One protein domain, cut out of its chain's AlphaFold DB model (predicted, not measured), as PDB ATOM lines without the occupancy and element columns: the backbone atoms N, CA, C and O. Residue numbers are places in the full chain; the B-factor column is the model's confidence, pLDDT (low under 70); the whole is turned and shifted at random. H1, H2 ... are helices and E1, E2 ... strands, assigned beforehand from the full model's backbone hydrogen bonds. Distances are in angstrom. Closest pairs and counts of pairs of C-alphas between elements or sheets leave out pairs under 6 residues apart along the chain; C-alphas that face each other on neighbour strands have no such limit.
ATOM      1  N   ASN A   5     101.377 115.977  89.114       68.31
ATOM      2  CA  ASN A   5     100.137 115.250  88.922       68.31
ATOM      3  C   ASN A   5     100.114 114.677  87.499       68.31
ATOM      4  O   ASN A   5      99.796 115.382  86.540       68.31
ATOM      5  N   MET A   6     100.445 113.388  87.380       60.38
ATOM      6  CA  MET A   6     100.493 112.651  86.108       60.38
ATOM      7  C   MET A   6      99.135 112.583  85.392       60.38
ATOM      8  O   MET A   6      99.102 112.577  84.169       60.38
ATOM      9  N   MET A   7      98.009 112.573  86.120       68.62
ATOM     10  CA  MET A   7      96.672 112.533  85.504       68.62
ATOM     11  C   MET A   7      96.293 113.864  84.852       68.62
ATOM     12  O   MET A   7      95.633 113.882  83.817       68.62
ATOM     13  N   MET A   8      96.714 114.982  85.448       62.53
ATOM     14  CA  MET A   8      96.447 116.322  84.918       62.53
ATOM     15  C   MET A   8      97.605 116.901  84.101       62.53
ATOM     16  O   MET A   8      97.488 118.022  83.609       62.53
ATOM     17  N   TRP A   9      98.715 116.167  83.974       65.12
ATOM     18  CA  TRP A   9      99.956 116.604  83.326       65.12
ATOM     19  C   TRP A   9     100.464 117.976  83.819       65.12
ATOM     20  O   TRP A   9     101.016 118.773  83.054       65.12
ATOM     21  N   LYS A  10     100.300 118.262  85.116       65.50
ATOM     22  CA  LYS A  10     100.618 119.561  85.738       65.50
ATOM     23  C   LYS A  10     101.369 119.391  87.052       65.50
ATOM     24  O   LYS A  10     101.235 118.375  87.727       65.50
ATOM     25  N   SER A  11     102.131 120.407  87.451       64.44
ATOM     26  CA  SER A  11     102.693 120.455  88.804       64.44
ATOM     27  C   SER A  11     101.574 120.526  89.850       64.44
ATOM     28  O   SER A  11     100.507 121.089  89.600       64.44
ATOM     29  N   ASN A  12     101.819 119.984  91.043       73.31
ATOM     30  CA  ASN A  12     100.855 120.050  92.145       73.31
ATOM     31  C   ASN A  12     100.541 121.498  92.558       73.31
ATOM     32  O   ASN A  12      99.418 121.768  92.969       73.31
ATOM     33  N   ASN A  13     101.488 122.430  92.391       68.25
ATOM     34  CA  ASN A  13     101.242 123.861  92.596       68.25
ATOM     35  C   ASN A  13     100.258 124.423  91.562       68.25
ATOM     36  O   ASN A  13      99.302 125.074  91.948       68.25
ATOM     37  N   ALA A  14     100.390 124.067  90.279       65.12
ATOM     38  CA  ALA A  14      99.435 124.501  89.259       65.12
ATOM     39  C   ALA A  14      98.017 123.955  89.516       65.12
ATOM     40  O   ALA A  14      97.026 124.625  89.241       65.12
ATOM     41  N   VAL A  15      97.912 122.736  90.057       71.25
ATOM     42  CA  VAL A  15      96.623 122.163  90.477       71.25
ATOM     43  C   VAL A  15      96.072 122.884  91.714       71.25
ATOM     44  O   VAL A  15      94.862 123.071  91.812       71.25
ATOM     45  N   ALA A  16      96.930 123.297  92.649       71.06
ATOM     46  CA  ALA A  16      96.530 124.085  93.813       71.06
ATOM     47  C   ALA A  16      96.046 125.488  93.408       71.06
ATOM     48  O   ALA A  16      94.955 125.870  93.813       71.06
ATOM     49  N   ALA A  17      96.762 126.180  92.518       70.25
ATOM     50  CA  ALA A  17      96.366 127.476  91.969       70.25
ATOM     51  C   ALA A  17      94.965 127.436  91.331       70.25
ATOM     52  O   ALA A  17      94.122 128.290  91.602       70.25
ATOM     53  N   GLU A  18      94.667 126.399  90.535       75.19
ATOM     54  CA  GLU A  18      93.324 126.225  89.960       75.19
ATOM     55  C   GLU A  18      92.257 125.939  91.034       75.19
ATOM     56  O   GLU A  18      91.121 126.393  90.900       75.19
ATOM     57  N   ARG A  19      92.601 125.220  92.112       75.12
ATOM     58  CA  ARG A  19      91.696 125.005  93.260       75.12
ATOM     59  C   ARG A  19      91.458 126.277  94.072       75.12
ATOM     60  O   ARG A  19      90.382 126.425  94.637       75.12
ATOM     61  N   GLU A  20      92.425 127.184  94.095       74.88
ATOM     62  CA  GLU A  20      92.316 128.519  94.692       74.88
ATOM     63  C   GLU A  20      91.582 129.521  93.781       74.88
ATOM     64  O   GLU A  20      91.498 130.704  94.099       74.88
ATOM     65  N   GLY A  21      91.036 129.068  92.644       77.88
ATOM     66  CA  GLY A  21      90.252 129.901  91.730       77.88
ATOM     67  C   GLY A  21      91.086 130.739  90.758       77.88
ATOM     68  O   GLY A  21      90.517 131.515  89.984       77.88
ATOM     69  N   MET A  22      92.412 130.568  90.745       86.38
ATOM     70  CA  MET A  22      93.285 131.239  89.785       86.38
ATOM     71  C   MET A  22      93.139 130.635  88.392       86.38
ATOM     72  O   MET A  22      92.958 129.426  88.210       86.38
ATOM     73  N   VAL A  23      93.279 131.479  87.374       88.31
ATOM     74  CA  VAL A  23      93.111 131.070  85.980       88.31
ATOM     75  C   VAL A  23      94.245 131.580  85.104       88.31
ATOM     76  O   VAL A  23      94.768 132.672  85.285       88.31
ATOM     77  N   VAL A  24      94.608 130.799  84.090       89.75
ATOM     78  CA  VAL A  24      95.497 131.276  83.022       89.75
ATOM     79  C   VAL A  24      94.785 132.311  82.143       89.75
ATOM     80  O   VAL A  24      93.560 132.289  82.019       89.75
ATOM     81  N   ALA A  25      95.541 133.169  81.449       89.50
ATOM     82  CA  ALA A  25      94.982 134.255  80.630       89.50
ATOM     83  C   ALA A  25      93.915 133.798  79.610       89.50
ATOM     84  O   ALA A  25      92.937 134.506  79.358       89.50
ATOM     85  N   SER A  26      94.053 132.599  79.030       88.75
ATOM     86  CA  SER A  26      93.063 132.049  78.092       88.75
ATOM     87  C   SER A  26      91.711 131.746  78.751       88.75
ATOM     88  O   SER A  26      90.681 131.880  78.091       88.75
ATOM     89  N   LYS A  27      91.709 131.422  80.050       91.88
ATOM     90  CA  LYS A  27      90.533 131.097  80.870       91.88
ATOM     91  C   LYS A  27      89.874 132.320  81.528       91.88
ATOM     92  O   LYS A  27      88.825 132.167  82.144       91.88
ATOM     93  N   ILE A  28      90.421 133.528  81.359       93.62
ATOM     94  CA  ILE A  28      89.733 134.765  81.760       93.62
ATOM     95  C   ILE A  28      88.496 134.938  80.866       93.62
ATOM     96  O   ILE A  28      88.611 135.131  79.648       93.62
ATOM     97  N   THR A  29      87.313 134.853  81.475       95.44
ATOM     98  CA  THR A  29      86.006 134.983  80.811       95.44
ATOM     99  C   THR A  29      85.206 136.142  81.394       95.44
ATOM    100  O   THR A  29      85.499 136.625  82.484       95.44
ATOM    101  N   LYS A  30      84.151 136.569  80.684       94.56
ATOM    102  CA  LYS A  30      83.259 137.638  81.160       94.56
ATOM    103  C   LYS A  30      82.602 137.266  82.488       94.56
ATOM    104  O   LYS A  30      82.503 138.114  83.359       94.56
ATOM    105  N   LYS A  31      82.180 136.005  82.627       94.06
ATOM    106  CA  LYS A  31      81.564 135.504  83.857       94.06
ATOM    107  C   LYS A  31      82.549 135.568  85.026       94.06
ATOM    108  O   LYS A  31      82.228 136.175  86.028       94.06
ATOM    109  N   TRP A  32      83.759 135.041  84.847       94.12
ATOM    110  CA  TRP A  32      84.787 135.052  85.893       94.12
ATOM    111  C   TRP A  32      85.155 136.474  86.352       94.12
ATOM    112  O   TRP A  32      85.311 136.715  87.540       94.12
ATOM    113  N   LEU A  33      85.225 137.434  85.421       95.19
ATOM    114  CA  LEU A  33      85.417 138.848  85.760       95.19
ATOM    115  C   LEU A  33      84.216 139.432  86.520       95.19
ATOM    116  O   LEU A  33      84.398 140.112  87.527       95.19
ATOM    117  N   ALA A  34      82.996 139.156  86.056       94.12
ATOM    118  CA  ALA A  34      81.773 139.659  86.675       94.12
ATOM    119  C   ALA A  34      81.555 139.100  88.090       94.12
ATOM    120  O   ALA A  34      81.133 139.849  88.967       94.12
ATOM    121  N   ASP A  35      81.895 137.828  88.321       93.06
ATOM    122  CA  ASP A  35      81.832 137.181  89.638       93.06
ATOM    123  C   ASP A  35      82.749 137.894  90.660       93.06
ATOM    124  O   ASP A  35      82.459 137.894  91.853       93.06
ATOM    125  N   ALA A  36      83.803 138.573  90.189       91.62
ATOM    126  CA  ALA A  36      84.706 139.404  90.990       91.62
ATOM    127  C   ALA A  36      84.379 140.913  90.954       91.62
ATOM    128  O   ALA A  36      85.166 141.738  91.419       91.62
ATOM    129  N   GLY A  37      83.241 141.307  90.373       94.00
ATOM    130  CA  GLY A  37      82.816 142.708  90.278       94.00
ATOM    131  C   GLY A  37      83.539 143.540  89.211       94.00
ATOM    132  O   GLY A  37      83.391 144.761  89.180       94.00
ATOM    133  N   ILE A  38      84.302 142.913  88.312       95.00
ATOM    134  CA  ILE A  38      84.987 143.603  87.214       95.00
ATOM    135  C   ILE A  38      84.021 143.758  86.034       95.00
ATOM    136  O   ILE A  38      83.599 142.780  85.415       95.00
ATOM    137  N   THR A  39      83.706 145.004  85.676       95.06
ATOM    138  CA  THR A  39      82.791 145.337  84.567       95.06
ATOM    139  C   THR A  39      83.497 145.596  83.237       95.06
ATOM    140  O   THR A  39      82.845 145.822  82.218       95.06
ATOM    141  N   GLU A  40      84.829 145.582  83.233       96.06
ATOM    142  CA  GLU A  40      85.635 145.832  82.042       96.06
ATOM    143  C   GLU A  40      85.458 144.747  80.965       96.06
ATOM    144  O   GLU A  40      85.278 143.564  81.281       96.06
ATOM    145  N   PRO A  41      85.572 145.093  79.669       96.50
ATOM    146  CA  PRO A  41      85.542 144.102  78.604       96.50
ATOM    147  C   PRO A  41      86.665 143.068  78.756       96.50
ATOM    148  O   PRO A  41      87.831 143.414  78.928       96.50
ATOM    149  N   VAL A  42      86.350 141.783  78.558       96.62
ATOM    150  CA  VAL A  42      87.342 140.686  78.617       96.62
ATOM    151  C   VAL A  42      88.543 140.953  77.711       96.62
ATOM    152  O   VAL A  42      89.684 140.702  78.088       96.62
ATOM    153  N   MET A  43      88.290 141.472  76.507       96.25
ATOM    154  CA  MET A  43      89.347 141.789  75.546       96.25
ATOM    155  C   MET A  43      90.247 142.930  76.023       96.25
ATOM    156  O   MET A  43      91.438 142.907  75.726       96.25
ATOM    157  N   PHE A  44      89.703 143.886  76.779       97.25
ATOM    158  CA  PHE A  44      90.484 144.958  77.384       97.25
ATOM    159  C   PHE A  44      91.381 144.405  78.492       97.25
ATOM    160  O   PHE A  44      92.588 144.620  78.450       97.25
ATOM    161  N   ILE A  45      90.844 143.579  79.396       97.19
ATOM    162  CA  ILE A  45      91.645 142.924  80.443       97.19
ATOM    163  C   ILE A  45      92.757 142.059  79.843       97.19
ATOM    164  O   ILE A  45      93.915 142.174  80.234       97.19
ATOM    165  N   LYS A  46      92.450 141.241  78.829       95.88
ATOM    166  CA  LYS A  46      93.470 140.439  78.131       95.88
ATOM    167  C   LYS A  46      94.519 141.308  77.439       95.88
ATOM    168  O   LYS A  46      95.685 140.919  77.374       95.88
ATOM    169  N   TRP A  47      94.130 142.475  76.929       96.56
ATOM    170  CA  TRP A  47      95.073 143.432  76.364       96.56
ATOM    171  C   TRP A  47      95.985 144.029  77.443       96.56
ATOM    172  O   TRP A  47      97.192 144.051  77.216       96.56
ATOM    173  N   LEU A  48      95.459 144.395  78.621       96.69
ATOM    174  CA  LEU A  48      96.251 144.866  79.768       96.69
ATOM    175  C   LEU A  48      97.239 143.802  80.276       96.69
ATOM    176  O   LEU A  48      98.409 144.108  80.505       96.69
ATOM    177  N   VAL A  49      96.798 142.543  80.369       95.12
ATOM    178  CA  VAL A  49      97.659 141.390  80.685       95.12
ATOM    179  C   VAL A  49      98.801 141.270  79.675       95.12
ATOM    180  O   VAL A  49      99.962 141.151  80.059       95.12
ATOM    181  N   ARG A  50      98.502 141.357  78.371       93.88
ATOM    182  CA  ARG A  50      99.511 141.253  77.303       93.88
ATOM    183  C   ARG A  50     100.583 142.342  77.398       93.88
ATOM    184  O   ARG A  50     101.746 142.068  77.118       93.88
ATOM    185  N   ILE A  51     100.202 143.567  77.755       94.12
ATOM    186  CA  ILE A  51     101.141 144.695  77.877       94.12
ATOM    187  C   ILE A  51     101.812 144.778  79.262       94.12
ATOM    188  O   ILE A  51     102.624 145.677  79.503       94.12
ATOM    189  N   GLY A  52     101.516 143.825  80.152       92.81
ATOM    190  CA  GLY A  52     102.131 143.702  81.474       92.81
ATOM    191  C   GLY A  52     101.673 144.765  82.471       92.81
ATOM    192  O   GLY A  52     102.468 145.180  83.307       92.81
ATOM    193  N   LEU A  53     100.434 145.250  82.345       94.12
ATOM    194  CA  LEU A  53      99.813 146.168  83.313       94.12
ATOM    195  C   LEU A  53      98.896 145.461  84.317       94.12
ATOM    196  O   LEU A  53      98.356 146.117  85.199       94.12
ATOM    197  N   ILE A  54      98.723 144.150  84.160       95.00
ATOM    198  CA  ILE A  54      98.111 143.263  85.146       95.00
ATOM    199  C   ILE A  54      99.191 142.289  85.599       95.00
ATOM    200  O   ILE A  54      99.792 141.612  84.755       95.00
ATOM    201  N   SER A  55      99.421 142.220  86.900       89.19
ATOM    202  CA  SER A  55     100.389 141.324  87.513       89.19
ATOM    203  C   SER A  55      99.859 139.891  87.574       89.19
ATOM    204  O   SER A  55      98.689 139.638  87.861       89.19
ATOM    205  N   GLU A  56     100.722 138.919  87.275       89.75
ATOM    206  CA  GLU A  56     100.439 137.520  87.582       89.75
ATOM    207  C   GLU A  56     100.520 137.249  89.090       89.75
ATOM    208  O   GLU A  56     101.450 137.695  89.758       89.75
ATOM    209  N   ALA A  57      99.568 136.472  89.602       87.19
ATOM    210  CA  ALA A  57      99.541 136.031  90.995       87.19
ATOM    211  C   ALA A  57     100.586 134.936  91.238       87.19
ATOM    212  O   ALA A  57     101.287 134.903  92.248       87.19
ATOM    213  N   GLU A  58     100.693 134.024  90.273       84.12
ATOM    214  CA  GLU A  58     101.614 132.902  90.313       84.12
ATOM    215  C   GLU A  58     102.100 132.587  88.900       84.12
ATOM    216  O   GLU A  58     101.402 132.791  87.903       84.12
ATOM    217  N   TRP A  59     103.320 132.076  88.795       83.44
ATOM    218  CA  TRP A  59     103.857 131.632  87.522       83.44
ATOM    219  C   TRP A  59     104.556 130.288  87.671       83.44
ATOM    220  O   TRP A  59     105.183 129.969  88.682       83.44
ATOM    221  N   HIS A  60     104.446 129.480  86.625       78.44
ATOM    222  CA  HIS A  60     105.016 128.148  86.578       78.44
ATOM    223  C   HIS A  60     105.734 127.923  85.260       78.44
ATOM    224  O   HIS A  60     105.243 128.301  84.198       78.44
ATOM    225  N   HIS A  61     106.869 127.234  85.314       77.75
ATOM    226  CA  HIS A  61     107.420 126.627  84.115       77.75
ATOM    227  C   HIS A  61     106.598 125.398  83.741       77.75
ATOM    228  O   HIS A  61     106.229 124.580  84.585       77.75
ATOM    229  N   THR A  62     106.345 125.255  82.451       70.06
ATOM    230  CA  THR A  62     105.724 124.077  81.866       70.06
ATOM    231  C   THR A  62     106.677 123.449  80.865       70.06
ATOM    232  O   THR A  62     107.326 124.146  80.080       70.06
ATOM    233  N   SER A  63     106.711 122.114  80.867       65.31
ATOM    234  CA  SER A  63     107.508 121.275  79.963       65.31
ATOM    235  C   SER A  63     109.037 121.426  80.074       65.31
ATOM    236  O   SER A  63     109.566 122.234  80.833       65.31
ATOM    237  N   LYS A  64     109.742 120.635  79.255       63.78
ATOM    238  CA  LYS A  64     111.199 120.662  79.062       63.78
ATOM    239  C   LYS A  64     111.713 121.968  78.435       63.78
ATOM    240  O   LYS A  64     112.891 122.271  78.566       63.78
ATOM    241  N   PHE A  65     110.851 122.731  77.759       70.75
ATOM    242  CA  PHE A  65     111.232 123.966  77.059       70.75
ATOM    243  C   PHE A  65     111.140 125.224  77.932       70.75
ATOM    244  O   PHE A  65     111.305 126.323  77.417       70.75
ATOM    245  N   TYR A  66     110.880 125.078  79.237       71.12
ATOM    246  CA  TYR A  66     110.802 126.196  80.186       71.12
ATOM    247  C   TYR A  66     109.781 127.276  79.784       71.12
ATOM    248  O   TYR A  66     109.943 128.453  80.097       71.12
ATOM    249  N   ASN A  67     108.685 126.884  79.125       77.00
ATOM    250  CA  ASN A  67     107.620 127.821  78.780       77.00
ATOM    251  C   ASN A  67     106.945 128.324  80.058       77.00
ATOM    252  O   ASN A  67     106.463 127.526  80.867       77.00
ATOM    253  N   ARG A  68     106.886 129.643  80.228       83.69
ATOM    254  CA  ARG A  68     106.245 130.283  81.376       83.69
ATOM    255  C   ARG A  68     104.726 130.314  81.200       83.69
ATOM    256  O   ARG A  68     104.220 130.810  80.197       83.69
ATOM    257  N   VAL A  69     104.004 129.810  82.194       85.62
ATOM    258  CA  VAL A  69     102.548 129.916  82.309       85.62
ATOM    259  C   VAL A  69     102.224 130.772  83.519       85.62
ATOM    260  O   VAL A  69     102.613 130.444  84.637       85.62
ATOM    261  N   ASN A  70     101.499 131.856  83.270       90.31
ATOM    262  CA  ASN A  70     101.066 132.795  84.292       90.31
ATOM    263  C   ASN A  70      99.622 132.504  84.697       90.31
ATOM    264  O   ASN A  70      98.758 132.283  83.839       90.31
ATOM    265  N   TYR A  71      99.382 132.530  86.001       90.81
ATOM    266  CA  TYR A  71      98.082 132.417  86.636       90.81
ATOM    267  C   TYR A  71      97.688 133.774  87.208       90.81
ATOM    268  O   TYR A  71      98.510 134.505  87.759       90.81
ATOM    269  N   TYR A  72      96.415 134.104  87.048       92.75
ATOM    270  CA  TYR A  72      95.828 135.371  87.444       92.75
ATOM    271  C   TYR A  72      94.727 135.112  88.456       92.75
ATOM    272  O   TYR A  72      93.929 134.180  88.302       92.75
ATOM    273  N   ARG A  73      94.683 135.968  89.468       93.25
ATOM    274  CA  ARG A  73      93.633 136.011  90.473       93.25
ATOM    275  C   ARG A  73      92.766 137.246  90.214       93.25
ATOM    276  O   ARG A  73      93.275 138.279  89.786       93.25
ATOM    277  N   ALA A  74      91.453 137.128  90.393       92.25
ATOM    278  CA  ALA A  74      90.542 138.212  90.038       92.25
ATOM    279  C   ALA A  74      90.720 139.427  90.959       92.25
ATOM    280  O   ALA A  74      90.674 140.563  90.496       92.25
ATOM    281  N   GLU A  75      90.994 139.181  92.238       91.44
ATOM    282  CA  GLU A  75      91.272 140.196  93.250       91.44
ATOM    283  C   GLU A  75      92.491 141.056  92.880       91.44
ATOM    284  O   GLU A  75      92.421 142.282  92.966       91.44
ATOM    285  N   ASP A  76      93.559 140.436  92.374       92.88
ATOM    286  CA  ASP A  76      94.772 141.144  91.949       92.88
ATOM    287  C   ASP A  76      94.480 142.043  90.734       92.88
ATOM    288  O   ASP A  76      94.920 143.189  90.674       92.88
ATOM    289  N   ILE A  77      93.634 141.579  89.802       95.12
ATOM    290  CA  ILE A  77      93.170 142.400  88.671       95.12
ATOM    291  C   ILE A  77      92.374 143.608  89.173       95.12
ATOM    292  O   ILE A  77      92.526 144.705  88.636       95.12
ATOM    293  N   VAL A  78      91.521 143.440  90.189       95.50
ATOM    294  CA  VAL A  78      90.782 144.561  90.791       95.50
ATOM    295  C   VAL A  78      91.749 145.585  91.382       95.50
ATOM    296  O   VAL A  78      91.556 146.786  91.178       95.50
ATOM    297  N   GLU A  79      92.780 145.140  92.100       95.31
ATOM    298  CA  GLU A  79      93.787 146.031  92.676       95.31
ATOM    299  C   GLU A  79      94.579 146.772  91.593       95.31
ATOM    300  O   GLU A  79      94.715 147.996  91.657       95.31
ATOM    301  N   ASP A  80      95.022 146.070  90.553       96.31
ATOM    302  CA  ASP A  80      95.745 146.680  89.439       96.31
ATOM    303  C   ASP A  80      94.884 147.711  88.701       96.31
ATOM    304  O   ASP A  80      95.354 148.808  88.391       96.31
ATOM    305  N   LEU A  81      93.599 147.423  88.470       97.00
ATOM    306  CA  LEU A  81      92.669 148.384  87.870       97.00
ATOM    307  C   LEU A  81      92.482 149.626  88.748       97.00
ATOM    308  O   LEU A  81      92.473 150.742  88.220       97.00
ATOM    309  N   LYS A  82      92.370 149.464  90.073       96.19
ATOM    310  CA  LYS A  82      92.303 150.592  91.017       96.19
ATOM    311  C   LYS A  82      93.568 151.438  90.947       96.19
ATOM    312  O   LYS A  82      93.473 152.645  90.745       96.19
ATOM    313  N   ARG A  83      94.740 150.806  90.997       95.50
ATOM    314  CA  ARG A  83      96.040 151.478  90.896       95.50
ATOM    315  C   ARG A  83      96.186 152.234  89.573       95.50
ATOM    316  O   ARG A  83      96.612 153.386  89.546       95.50
ATOM    317  N   LEU A  84      95.792 151.624  88.453       95.75
ATOM    318  CA  LEU A  84      95.772 152.291  87.146       95.75
ATOM    319  C   LEU A  84      94.829 153.499  87.135       95.75
ATOM    320  O   LEU A  84      95.138 154.500  86.486       95.75
ATOM    321  N   ASN A  85      93.694 153.420  87.828       95.31
ATOM    322  CA  ASN A  85      92.749 154.526  87.938       95.31
ATOM    323  C   ASN A  85      93.302 155.675  88.792       95.31
ATOM    324  O   ASN A  85      93.230 156.823  88.366       95.31
ATOM    325  N   GLU A  86      93.903 155.373  89.943       93.88
ATOM    326  CA  GLU A  86      94.535 156.352  90.841       93.88
ATOM    327  C   GLU A  86      95.640 157.152  90.141       93.88
ATOM    328  O   GLU A  86      95.746 158.361  90.317       93.88
ATOM    329  N   TYR A  87      96.421 156.503  89.276       90.62
ATOM    330  CA  TYR A  87      97.438 157.182  88.469       90.62
ATOM    331  C   TYR A  87      96.888 157.890  87.217       90.62
ATOM    332  O   TYR A  87      97.680 158.344  86.388       90.62
ATOM    333  N   GLY A  88      95.565 157.941  87.026       92.06
ATOM    334  CA  GLY A  88      94.923 158.534  85.845       92.06
ATOM    335  C   GLY A  88      95.161 157.759  84.542       92.06
ATOM    336  O   GLY A  88      94.812 158.220  83.458       92.06
ATOM    337  N   ARG A  89      95.747 156.558  84.616       94.56
ATOM    338  CA  ARG A  89      96.119 155.752  83.443       94.56
ATOM    339  C   ARG A  89      94.928 155.006  82.867       94.56
ATOM    340  O   ARG A  89      94.873 154.794  81.661       94.56
ATOM    341  N   LEU A  90      93.976 154.596  83.705       95.56
ATOM    342  CA  LEU A  90      92.879 153.727  83.276       95.56
ATOM    343  C   LEU A  90      92.007 154.372  82.187       95.56
ATOM    344  O   LEU A  90      91.661 153.709  81.213       95.56
ATOM    345  N   ALA A  91      91.698 155.667  82.308       95.50
ATOM    346  CA  ALA A  91      90.930 156.399  81.297       95.50
ATOM    347  C   ALA A  91      91.673 156.473  79.950       95.50
ATOM    348  O   ALA A  91      91.105 156.131  78.911       95.50
ATOM    349  N   VAL A  92      92.965 156.815  79.985       96.12
ATOM    350  CA  VAL A  92      93.845 156.831  78.804       96.12
ATOM    351  C   VAL A  92      93.901 155.455  78.144       96.12
ATOM    352  O   VAL A  92      93.737 155.336  76.933       96.12
ATOM    353  N   LEU A  93      94.068 154.393  78.933       96.81
ATOM    354  CA  LEU A  93      94.140 153.022  78.431       96.81
ATOM    355  C   LEU A  93      92.830 152.576  77.774       96.81
ATOM    356  O   LEU A  93      92.874 151.911  76.740       96.81
ATOM    357  N   ARG A  94      91.669 152.959  78.322       97.00
ATOM    358  CA  ARG A  94      90.363 152.700  77.692       97.00
ATOM    359  C   ARG A  94      90.242 153.420  76.347       97.00
ATOM    360  O   ARG A  94      89.809 152.806  75.372       97.00
ATOM    361  N   GLN A  95      90.664 154.683  76.273       96.19
ATOM    362  CA  GLN A  95      90.671 155.446  75.022       96.19
ATOM    363  C   GLN A  95      91.603 154.798  73.992       96.19
ATOM    364  O   GLN A  95      91.167 154.477  72.887       96.19
ATOM    365  N   MET A  96      92.845 154.498  74.376       96.38
ATOM    366  CA  MET A  96      93.800 153.801  73.515       96.38
ATOM    367  C   MET A  96      93.258 152.452  73.040       96.38
ATOM    368  O   MET A  96      93.397 152.110  71.873       96.38
ATOM    369  N   PHE A  97      92.602 151.678  73.906       96.56
ATOM    370  CA  PHE A  97      92.013 150.404  73.505       96.56
ATOM    371  C   PHE A  97      90.858 150.575  72.511       96.56
ATOM    372  O   PHE A  97      90.643 149.702  71.666       96.56
ATOM    373  N   SER A  98      90.116 151.682  72.568       95.75
ATOM    374  CA  SER A  98      89.061 151.965  71.589       95.75
ATOM    375  C   SER A  98      89.624 152.155  70.173       95.75
ATOM    376  O   SER A  98      89.014 151.684  69.213       95.75
ATOM    377  N   GLU A  99      90.836 152.694  70.057       95.62
ATOM    378  CA  GLU A  99      91.585 152.910  68.817       95.62
ATOM    379  C   GLU A  99      92.222 151.596  68.291       95.62
ATOM    380  O   GLU A  99      93.107 151.012  68.930       95.62
ATOM    381  N   PRO A 100      91.814 151.088  67.109       94.25
ATOM    382  CA  PRO A 100      92.267 149.789  66.607       94.25
ATOM    383  C   PRO A 100      93.786 149.641  66.458       94.25
ATOM    384  O   PRO A 100      94.293 148.528  66.636       94.25
ATOM    385  N   GLN A 101      94.517 150.725  66.167       94.69
ATOM    386  CA  GLN A 101      95.970 150.677  65.995       94.69
ATOM    387  C   GLN A 101      96.703 150.226  67.270       94.69
ATOM    388  O   GLN A 101      97.650 149.440  67.191       94.69
ATOM    389  N   TRP A 102      96.223 150.605  68.459       95.38
ATOM    390  CA  TRP A 102      96.891 150.270  69.724       95.38
ATOM    391  C   TRP A 102      96.567 148.864  70.230       95.38
ATOM    392  O   TRP A 102      97.328 148.283  71.007       95.38
ATOM    393  N   ARG A 103      95.481 148.244  69.750       92.81
ATOM    394  CA  ARG A 103      95.123 146.867  70.141       92.81
ATOM    395  C   ARG A 103      96.186 145.851  69.719       92.81
ATOM    396  O   ARG A 103      96.394 144.862  70.420       92.81
ATOM    397  N   LYS A 104      96.844 146.099  68.581       91.62
ATOM    398  CA  LYS A 104      97.863 145.220  67.982       91.62
ATOM    399  C   LYS A 104      99.286 145.771  68.075       91.62
ATOM    400  O   LYS A 104     100.222 145.060  67.723       91.62
ATOM    401  N   ALA A 105      99.455 147.004  68.548       94.38
ATOM    402  CA  ALA A 105     100.764 147.619  68.692       94.38
ATOM    403  C   ALA A 105     101.673 146.840  69.662       94.38
ATOM    404  O   ALA A 105     101.221 146.073  70.530       94.38
ATOM    405  N   HIS A 106     102.977 147.059  69.493       94.25
ATOM    406  CA  HIS A 106     104.004 146.524  70.374       94.25
ATOM    407  C   HIS A 106     103.880 147.128  71.780       94.25
ATOM    408  O   HIS A 106     103.540 148.303  71.923       94.25
ATOM    409  N   THR A 107     104.182 146.337  72.810       94.06
ATOM    410  CA  THR A 107     104.040 146.741  74.219       94.06
ATOM    411  C   THR A 107     104.783 148.039  74.530       94.06
ATOM    412  O   THR A 107     104.217 148.923  75.163       94.06
ATOM    413  N   GLU A 108     106.008 148.198  74.024       93.62
ATOM    414  CA  GLU A 108     106.793 149.421  74.242       93.62
ATOM    415  C   GLU A 108     106.145 150.661  73.614       93.62
ATOM    416  O   GLU A 108     106.055 151.694  74.266       93.62
ATOM    417  N   ALA A 109     105.609 150.557  72.394       95.56
ATOM    418  CA  ALA A 109     104.926 151.681  71.748       95.56
ATOM    419  C   ALA A 109     103.677 152.109  72.537       95.56
ATOM    420  O   ALA A 109     103.429 153.295  72.720       95.56
ATOM    421  N   ILE A 110     102.927 151.134  73.058       95.44
ATOM    422  CA  ILE A 110     101.756 151.387  73.905       95.44
ATOM    423  C   ILE A 110     102.167 152.077  75.209       95.44
ATOM    424  O   ILE A 110     101.496 153.011  75.638       95.44
ATOM    425  N   ARG A 111     103.260 151.639  75.847       93.62
ATOM    426  CA  ARG A 111     103.750 152.246  77.095       93.62
ATOM    427  C   ARG A 111     104.144 153.704  76.896       93.62
ATOM    428  O   ARG A 111     103.716 154.543  77.685       93.62
ATOM    429  N   TRP A 112     104.912 154.000  75.849       95.19
ATOM    430  CA  TRP A 112     105.318 155.369  75.537       95.19
ATOM    431  C   TRP A 112     104.123 156.269  75.239       95.19
ATOM    432  O   TRP A 112     104.013 157.343  75.827       95.19
ATOM    433  N   GLU A 113     103.191 155.802  74.410       96.31
ATOM    434  CA  GLU A 113     101.977 156.555  74.090       96.31
ATOM    435  C   GLU A 113     101.108 156.799  75.332       96.31
ATOM    436  O   GLU A 113     100.617 157.907  75.545       96.31
ATOM    437  N   MET A 114     100.949 155.792  76.195       95.75
ATOM    438  CA  MET A 114     100.219 155.942  77.455       95.75
ATOM    439  C   MET A 114     100.867 157.017  78.336       95.75
ATOM    440  O   MET A 114     100.158 157.869  78.860       95.75
ATOM    441  N   ILE A 115     102.195 156.995  78.502       94.50
ATOM    442  CA  ILE A 115     102.915 158.002  79.297       94.50
ATOM    443  C   ILE A 115     102.714 159.397  78.697       94.50
ATOM    444  O   ILE A 115     102.401 160.329  79.433       94.50
ATOM    445  N   HIS A 116     102.838 159.528  77.374       95.12
ATOM    446  CA  HIS A 116     102.629 160.790  76.671       95.12
ATOM    447  C   HIS A 116     101.225 161.357  76.926       95.12
ATOM    448  O   HIS A 116     101.093 162.493  77.375       95.12
ATOM    449  N   ARG A 117     100.175 160.549  76.729       95.44
ATOM    450  CA  ARG A 117      98.780 160.966  76.953       95.44
ATOM    451  C   ARG A 117      98.480 161.295  78.414       95.44
ATOM    452  O   ARG A 117      97.745 162.235  78.686       95.44
ATOM    453  N   VAL A 118      99.044 160.533  79.353       93.69
ATOM    454  CA  VAL A 118      98.883 160.794  80.792       93.69
ATOM    455  C   VAL A 118      99.541 162.111  81.191       93.69
ATOM    456  O   VAL A 118      98.987 162.821  82.022       93.69
ATOM    457  N   ASN A 119     100.704 162.441  80.627       93.31
ATOM    458  CA  ASN A 119     101.367 163.716  80.900       93.31
ATOM    459  C   ASN A 119     100.604 164.885  80.267       93.31
ATOM    460  O   ASN A 119     100.300 165.838  80.971       93.31
ATOM    461  N   ALA A 120     100.185 164.760  79.004       92.00
ATOM    462  CA  ALA A 120      99.373 165.781  78.341       92.00
ATOM    463  C   ALA A 120      98.080 166.096  79.120       92.00
ATOM    464  O   ALA A 120      97.749 167.255  79.325       92.00
ATOM    465  N   ALA A 121      97.398 165.071  79.644       87.12
ATOM    466  CA  ALA A 121      96.189 165.252  80.452       87.12
ATOM    467  C   ALA A 121      96.436 165.915  81.823       87.12
ATOM    468  O   ALA A 121      95.490 166.395  82.439       87.12
ATOM    469  N   LYS A 122      97.675 165.908  82.332       82.62
ATOM    470  CA  LYS A 122      98.043 166.614  83.571       82.62
ATOM    471  C   LYS A 122      98.354 168.084  83.330       82.62
ATOM    472  O   LYS A 122      98.127 168.877  84.231       82.62
ATOM    473  N   ASP A 123      98.867 168.419  82.150       76.25
ATOM    474  CA  ASP A 123      99.250 169.787  81.791       76.25
ATOM    475  C   ASP A 123      98.030 170.667  81.434       76.25
ATOM    476  O   ASP A 123      98.142 171.888  81.371       76.25
ATOM    477  N   GLU A 124      96.858 170.058  81.214       66.69
ATOM    478  CA  GLU A 124      95.582 170.739  80.934       66.69
ATOM    479  C   GLU A 124      94.778 171.121  82.201       66.69
ATOM    480  O   GLU A 124      93.684 171.681  82.079       66.69
ATOM    481  N   VAL A 125      95.296 170.827  83.404       56.03
ATOM    482  CA  VAL A 125      94.664 171.090  84.718       56.03
ATOM    483  C   VAL A 125      95.443 172.146  85.492       56.03
ATOM    484  O   VAL A 125      94.783 173.044  86.064       56.03
TER     485      VAL A 125
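What this domain is: This is residues 5 to 125 of the 125 residues of an uncharacterized protein of Schaalia sp. ZJ405 (UniProt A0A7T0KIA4). This is an elongated model with a helical part, H3 to H7, at one end and a two-stranded hairpin, E1 and E2, with H1 beside it at the other. H3 is nearest the middle, with H4 and H5 at its sides and H2 by its first residue, while the long H7 crosses H5 steeply and reaches the far end; the contacts among the helices are few. The printed part has 121 residues, with seven named helices and two named strands in the order H1 H2 H3 E1 E2 H4 H5 H6 H7; the sheet, E1 - E2, is antiparallel and the class is mostly helix. It is only just compact, close to loose, with a radius of gyration of the C-alphas of 16.4 A, and spans 58 by 32 by 21 A.

How they stand to each other: The closest C-alphas of H1, residues 12 to 19, and E1, residues 58 to 62, are those of Ala 14 and His 60, 7.2 A apart. E1 and E2, residues 67 to 72, form an antiparallel hairpin at 153 degrees, with N 60 and O 69 at 2.9 A and N 69 and O 60 at 2.8 A within hydrogen-bond range. Residues 23 to 24 pair with 71 to 72 of E2, antiparallel. H2, residues 30 to 35, is close to but not clearly touching H3, residues 42 to 50, about perpendicular at 89 degrees; their closest C-alphas, of Lys 30 and Val 42, are 5.7 A apart. H3 and H4, residues 74 to 86, are near each other, with 6 pairs of C-alphas within 10 A. H4 and H5, residues 89 to 98, only just touch, only at the corner, with 3 pairs of C-alphas within 8 A, the closest being Leu 84 and Leu 90 at 5.0 A. H5 and H7, residues 107 to 123, touch at a steep tilt of 59 degrees, opposite ways, closest at C-alphas 89 and 118, 6.3 A; H7 does so with residues 114 to 118 alone. H6, residues 100 to 104, only just touches H5, only at the corner, with 3 pairs of C-alphas within 8 A, the closest being Phe 97 and Arg 103 at 5.8 A. H1 is apart from H2, H3, H4, H5, H6 and H7. Every O i to N i+4 pair is within hydrogen-bond range in H1, H2, H3, H4, H5 and H7; in H6 it is 0 of 1, with 1 of 2 O i to N i+3 pairs.

Where its parts are: H1 begins at C-alpha 12, (100.855, 120.050, 92.145). E2 measures 16.5 A, H4 18.6 A and H5 14.3 A. H7 measures 24.7 A and ends at C-alpha 123, (99.250, 169.787, 81.791).

The domain as a whole: The C-alphas farthest apart, of Met 6 and Val 125, are 58.7 A apart. The printed part has no cut and no long link. Mean pLDDT of the printed part is 87.9; residues 5 to 11, 13 to 14, 63 to 64 and 124 to 125 are under 70.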